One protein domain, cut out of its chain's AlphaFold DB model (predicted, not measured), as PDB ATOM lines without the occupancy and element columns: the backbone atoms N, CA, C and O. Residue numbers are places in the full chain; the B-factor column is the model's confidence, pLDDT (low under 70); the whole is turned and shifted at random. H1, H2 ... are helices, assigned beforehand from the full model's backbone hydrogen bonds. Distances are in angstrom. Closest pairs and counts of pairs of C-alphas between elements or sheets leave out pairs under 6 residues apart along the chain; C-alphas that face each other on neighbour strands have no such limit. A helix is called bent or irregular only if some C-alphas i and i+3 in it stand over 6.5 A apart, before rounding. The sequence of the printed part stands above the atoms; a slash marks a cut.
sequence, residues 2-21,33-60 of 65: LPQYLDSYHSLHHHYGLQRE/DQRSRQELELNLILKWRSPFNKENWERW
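Overview. This is residues 2 to 21 and 33 to 60 of the 65 residues of the protein "Cyanobacteria-specific protein containing UvrC-like endonuclease domain" of Nostoc flagelliforme CCNUN1 (UniProt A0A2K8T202). What shape is it? Two longer helices, H1 and H2, run nearly the same direction without meeting, and short H3 follows H2 after a link that folds back. What makes it up? The printed part has 48 residues with three named helices, H1, H2, H3 in chain order: all helix. It is loose, radius of gyration of the C-alphas 13.2 A, spanning 37 by 24 by 17 A.

Along the chain. Where is the longest helix? H2, residues 34 to 48, runs 21.3 A from C-alpha 34 at (150.386, 119.172, 137.481). Where are the others? H1, residues 2 to 15, is 20.4 A long; H3, residues 54 to 60, ends at (146.854, 131.001, 162.535) and is irregular, C-alphas 55 and 58 being 7.5 A apart.

Arrangement. What is near H2? H3 is close but not clearly touching, the closest C-alphas, of Ile 45 and Glu 55, 7.6 A apart; H1 is apart from both. Which backbone pairs form? Every O i to N i+4 pair is within hydrogen-bond range in H1 and H2; in H3 1 of 3 is, beside 2 of 4 O i to N i+3 pairs.

Size, cuts and confidence. Where is the cut? Residues 22 to 32 are not printed; C-alphas 21 and 33 are 30.6 A apart. Where is confidence low? Residues 2 to 5, 17 and 19 to 21 are under 70.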
ATOM      1  N   LEU A   2     133.041 122.907 147.655       53.12
ATOM      2  CA  LEU A   2     132.885 124.338 147.306       53.12
ATOM      3  C   LEU A   2     131.868 125.124 148.175       53.12
ATOM      4  O   LEU A   2     132.208 126.227 148.592       53.12
ATOM      5  N   PRO A   3     130.677 124.580 148.520       59.16
ATOM      6  CA  PRO A   3     129.680 125.329 149.298       59.16
ATOM      7  C   PRO A   3     130.127 125.600 150.738       59.16
ATOM      8  O   PRO A   3     130.120 126.739 151.187       59.16
ATOM      9  N   GLN A   4     130.627 124.566 151.426       64.38
ATOM     10  CA  GLN A   4     131.098 124.693 152.810       64.38
ATOM     11  C   GLN A   4     132.262 125.677 152.936       64.38
ATOM     12  O   GLN A   4     132.337 126.402 153.922       64.38
ATOM     13  N   TYR A   5     133.156 125.717 151.945       67.50
ATOM     14  CA  TYR A   5     134.308 126.613 151.969       67.50
ATOM     15  C   TYR A   5     133.877 128.083 151.915       67.50
ATOM     16  O   TYR A   5     134.337 128.883 152.726       67.50
ATOM     17  N   LEU A   6     132.950 128.418 151.011       70.38
ATOM     18  CA  LEU A   6     132.380 129.762 150.882       70.38
ATOM     19  C   LEU A   6     131.592 130.178 152.128       70.38
ATOM     20  O   LEU A   6     131.809 131.279 152.632       70.38
ATOM     21  N   ASP A   7     130.741 129.300 152.660       74.25
ATOM     22  CA  ASP A   7     129.943 129.582 153.864       74.25
ATOM     23  C   ASP A   7     130.829 129.844 155.087       74.25
ATOM     24  O   ASP A   7     130.587 130.763 155.876       74.25
ATOM     25  N   SER A   8     131.904 129.071 155.213       73.19
ATOM     26  CA  SER A   8     132.897 129.226 156.272       73.19
ATOM     27  C   SER A   8     133.666 130.549 156.122       73.19
ATOM     28  O   SER A   8     133.865 131.278 157.098       73.19
ATOM     29  N   TYR A   9     134.009 130.927 154.884       73.25
ATOM     30  CA  TYR A   9     134.633 132.213 154.553       73.25
ATOM     31  C   TYR A   9     133.727 133.395 154.922       73.25
ATOM     32  O   TYR A   9     134.171 134.355 155.558       73.25
ATOM     33  N   HIS A  10     132.444 133.308 154.557       74.31
ATOM     34  CA  HIS A  10     131.434 134.314 154.867       74.31
ATOM     35  C   HIS A  10     131.227 134.466 156.374       74.31
ATOM     36  O   HIS A  10     131.186 135.592 156.874       74.31
ATOM     37  N   SER A  11     131.148 133.348 157.097       74.69
ATOM     38  CA  SER A  11     130.945 133.333 158.547       74.69
ATOM     39  C   SER A  11     132.101 134.001 159.294       74.69
ATOM     40  O   SER A  11     131.864 134.788 160.209       74.69
ATOM     41  N   LEU A  12     133.350 133.768 158.869       74.44
ATOM     42  CA  LEU A  12     134.521 134.379 159.504       74.44
ATOM     43  C   LEU A  12     134.580 135.898 159.266       74.44
ATOM     44  O   LEU A  12     134.789 136.666 160.202       74.44
ATOM     45  N   HIS A  13     134.343 136.351 158.031       73.12
ATOM     46  CA  HIS A  13     134.326 137.787 157.718       73.12
ATOM     47  C   HIS A  13     133.188 138.513 158.441       73.12
ATOM     48  O   HIS A  13     133.369 139.646 158.890       73.12
ATOM     49  N   HIS A  14     132.038 137.848 158.594       71.38
ATOM     50  CA  HIS A  14     130.922 138.353 159.383       71.38
ATOM     51  C   HIS A  14     131.290 138.494 160.865       71.38
ATOM     52  O   HIS A  14     131.045 139.549 161.445       71.38
ATOM     53  N   HIS A  15     131.929 137.477 161.455       73.19
ATOM     54  CA  HIS A  15     132.354 137.496 162.857       73.19
ATOM     55  C   HIS A  15     133.297 138.668 163.180       73.19
ATOM     56  O   HIS A  15     133.166 139.283 164.234       73.19
ATOM     57  N   TYR A  16     134.203 139.016 162.260       74.12
ATOM     58  CA  TYR A  16     135.182 140.094 162.459       74.12
ATOM     59  C   TYR A  16     134.772 141.459 161.877       74.12
ATOM     60  O   TYR A  16     135.574 142.390 161.897       74.12
ATOM     61  N   GLY A  17     133.545 141.613 161.361       69.69
ATOM     62  CA  GLY A  17     133.029 142.903 160.884       69.69
ATOM     63  C   GLY A  17     133.768 143.494 159.673       69.69
ATOM     64  O   GLY A  17     133.700 144.702 159.446       69.69
ATOM     65  N   LEU A  18     134.478 142.671 158.893       72.62
ATOM     66  CA  LEU A  18     135.247 143.125 157.731       72.62
ATOM     67  C   LEU A  18     134.309 143.453 156.555       72.62
ATOM     68  O   LEU A  18     133.419 142.667 156.213       72.62
ATOM     69  N   GLN A  19     134.499 144.619 155.923       58.84
ATOM     70  CA  GLN A  19     133.720 145.020 154.746       58.84
ATOM     71  C   GLN A  19     133.999 144.070 153.569       58.84
ATOM     72  O   GLN A  19     135.138 143.691 153.307       58.84
ATOM     73  N   ARG A  20     132.920 143.633 152.914       64.06
ATOM     74  CA  ARG A  20     132.872 142.425 152.082       64.06
ATOM     75  C   ARG A  20     133.186 142.704 150.615       64.06
ATOM     76  O   ARG A  20     132.456 143.460 149.985       64.06
ATOM     77  N   GLU A  21     134.115 141.935 150.058       60.88
ATOM     78  CA  GLU A  21     134.049 141.471 148.670       60.88
ATOM     79  C   GLU A  21     134.701 140.080 148.598       60.88
ATOM     80  O   GLU A  21     135.911 139.934 148.757       60.88
ATOM     81  N   ASP A  33     150.177 121.601 133.405       96.69
ATOM     82  CA  ASP A  33     151.081 120.640 134.026       96.69
ATOM     83  C   ASP A  33     150.869 120.595 135.546       96.69
ATOM     84  O   ASP A  33     150.827 121.624 136.226       96.69
ATOM     85  N   GLN A  34     150.743 119.381 136.082       94.88
ATOM     86  CA  GLN A  34     150.386 119.172 137.481       94.88
ATOM     87  C   GLN A  34     151.435 119.746 138.431       94.88
ATOM     88  O   GLN A  34     151.069 120.375 139.425       94.88
ATOM     89  N   ARG A  35     152.720 119.532 138.135       96.06
ATOM     90  CA  ARG A  35     153.816 119.959 139.003       96.06
ATOM     91  C   ARG A  35     153.923 121.477 139.023       96.06
ATOM     92  O   ARG A  35     153.921 122.077 140.091       96.06
ATOM     93  N   SER A  36     153.900 122.088 137.844       94.94
ATOM     94  CA  SER A  36     153.934 123.541 137.673       94.94
ATOM     95  C   SER A  36     152.761 124.221 138.389       94.94
ATOM     96  O   SER A  36     152.924 125.258 139.030       94.94
ATOM     97  N   ARG A  37     151.570 123.613 138.333       94.94
ATOM     98  CA  ARG A  37     150.387 124.115 139.038       94.94
ATOM     99  C   ARG A  37     150.519 124.011 140.558       94.94
ATOM    100  O   ARG A  37     150.168 124.963 141.246       94.94
ATOM    101  N   GLN A  38     151.032 122.895 141.078       94.50
ATOM    102  CA  GLN A  38     151.264 122.716 142.518       94.50
ATOM    103  C   GLN A  38     152.319 123.691 143.052       94.50
ATOM    104  O   GLN A  38     152.149 124.265 144.125       94.50
ATOM    105  N   GLU A  39     153.392 123.918 142.293       95.62
ATOM    106  CA  GLU A  39     154.425 124.893 142.646       95.62
ATOM    107  C   GLU A  39     153.853 126.317 142.676       95.62
ATOM    108  O   GLU A  39     154.109 127.075 143.613       95.62
ATOM    109  N   LEU A  40     153.030 126.685 141.690       94.38
ATOM    110  CA  LEU A  40     152.333 127.970 141.672       94.38
ATOM    111  C   LEU A  40     151.375 128.129 142.863       94.38
ATOM    112  O   LEU A  40     151.392 129.168 143.524       94.38
ATOM    113  N   GLU A  41     150.568 127.109 143.153       93.25
ATOM    114  CA  GLU A  41     149.648 127.086 144.295       93.25
ATOM    115  C   GLU A  41     150.397 127.305 145.613       93.25
ATOM    116  O   GLU A  41     150.069 128.230 146.361       93.25
ATOM    117  N   LEU A  42     151.465 126.542 145.860       94.56
ATOM    118  CA  LEU A  42     152.279 126.680 147.067       94.56
ATOM    119  C   LEU A  42     152.891 128.084 147.187       94.56
ATOM    120  O   LEU A  42     152.840 128.692 148.256       94.56
ATOM    121  N   ASN A  43     153.422 128.638 146.092       95.00
ATOM    122  CA  ASN A  43     153.974 129.995 146.087       95.00
ATOM    123  C   ASN A  43     152.925 131.051 146.468       95.00
ATOM    124  O   ASN A  43     153.217 131.970 147.237       95.00
ATOM    125  N   LEU A  44     151.693 130.921 145.969       93.50
ATOM    126  CA  LEU A  44     150.597 131.830 146.312       93.50
ATOM    127  C   LEU A  44     150.168 131.683 147.775       93.50
ATOM    128  O   LEU A  44     149.977 132.695 148.456       93.50
ATOM    129  N   ILE A  45     150.083 130.449 148.275       92.56
ATOM    130  CA  ILE A  45     149.780 130.159 149.681       92.56
ATOM    131  C   ILE A  45     150.819 130.805 150.597       92.56
ATOM    132  O   ILE A  45     150.452 131.483 151.557       92.56
ATOM    133  N   LEU A  46     152.109 130.657 150.290       92.50
ATOM    134  CA  LEU A  46     153.199 131.208 151.101       92.50
ATOM    135  C   LEU A  46     153.311 132.735 151.009       92.50
ATOM    136  O   LEU A  46     153.754 133.370 151.973       92.50
ATOM    137  N   LYS A  47     152.905 133.326 149.877       93.38
ATOM    138  CA  LYS A  47     152.873 134.781 149.670       93.38
ATOM    139  C   LYS A  47     151.789 135.447 150.512       93.38
ATOM    140  O   LYS A  47     152.076 136.400 151.229       93.38
ATOM    141  N   TRP A  48     150.555 134.959 150.416       91.38
ATOM    142  CA  TRP A  48     149.399 135.593 151.059       91.38
ATOM    143  C   TRP A  48     149.122 135.058 152.463       91.38
ATOM    144  O   TRP A  48     148.479 135.736 153.259       91.38
ATOM    145  N   ARG A  49     149.632 133.862 152.780       90.19
ATOM    146  CA  ARG A  49     149.534 133.195 154.087       90.19
ATOM    147  C   ARG A  49     148.124 133.183 154.656       90.19
ATOM    148  O   ARG A  49     147.925 133.444 155.840       90.19
ATOM    149  N   SER A  50     147.151 132.897 153.803       85.81
ATOM    150  CA  SER A  50     145.747 132.825 154.193       85.81
ATOM    151  C   SER A  50     145.544 131.793 155.319       85.81
ATOM    152  O   SER A  50     146.097 130.689 155.231       85.81
ATOM    153  N   PRO A  51     144.741 132.105 156.358       82.69
ATOM    154  CA  PRO A  51     144.470 131.190 157.473       82.69
ATOM    155  C   PRO A  51     143.725 129.922 157.037       82.69
ATOM    156  O   PRO A  51     143.718 128.923 157.749       82.69
ATOM    157  N   PHE A  52     143.125 129.937 155.846       81.94
ATOM    158  CA  PHE A  52     142.355 128.821 155.302       81.94
ATOM    159  C   PHE A  52     143.218 127.718 154.679       81.94
ATOM    160  O   PHE A  52     142.715 126.626 154.426       81.94
ATOM    161  N   ASN A  53     144.497 127.989 154.422       88.56
ATOM    162  CA  ASN A  53     145.432 127.004 153.889       88.56
ATOM    163  C   ASN A  53     146.101 126.235 155.031       88.56
ATOM    164  O   ASN A  53     146.560 126.840 156.003       88.56
ATOM    165  N   LYS A  54     146.171 124.904 154.899       88.25
ATOM    166  CA  LYS A  54     146.712 123.998 155.928       88.25
ATOM    167  C   LYS A  54     148.159 124.318 156.276       88.25
ATOM    168  O   LYS A  54     148.559 124.250 157.431       88.25
ATOM    169  N   GLU A  55     148.910 124.743 155.272       90.88
ATOM    170  CA  GLU A  55     150.303 125.168 155.346       90.88
ATOM    171  C   GLU A  55     150.509 126.338 156.322       90.88
ATOM    172  O   GLU A  55     151.619 126.544 156.801       90.88
ATOM    173  N   ASN A  56     149.457 127.102 156.640       90.38
ATOM    174  CA  ASN A  56     149.526 128.236 157.561       90.38
ATOM    175  C   ASN A  56     148.896 127.948 158.935       90.38
ATOM    176  O   ASN A  56     148.811 128.861 159.760       90.38
ATOM    177  N   TRP A  57     148.461 126.715 159.211       89.50
ATOM    178  CA  TRP A  57     147.797 126.372 160.474       89.50
ATOM    179  C   TRP A  57     148.702 126.526 161.695       89.50
ATOM    180  O   TRP A  57     148.225 126.951 162.740       89.50
ATOM    181  N   GLU A  58     150.009 126.282 161.577       87.62
ATOM    182  CA  GLU A  58     150.948 126.564 162.677       87.62
ATOM    183  C   GLU A  58     150.961 128.051 163.066       87.62
ATOM    184  O   GLU A  58     151.256 128.400 164.207       87.62
ATOM    185  N   ARG A  59     150.621 128.940 162.124       86.62
ATOM    186  CA  ARG A  59     150.628 130.389 162.334       86.62
ATOM    187  C   ARG A  59     149.296 130.929 162.839       86.62
ATOM    188  O   ARG A  59     149.296 131.829 163.675       86.62
ATOM    189  N   TRP A  60     148.188 130.438 162.294       86.50
ATOM    190  CA  TRP A  60     146.854 131.001 162.535       86.50
ATOM    191  C   TRP A  60     145.913 130.066 163.300       86.50
ATOM    192  O   TRP A  60     144.816 130.478 163.668       86.50
TER     193      TRP A  60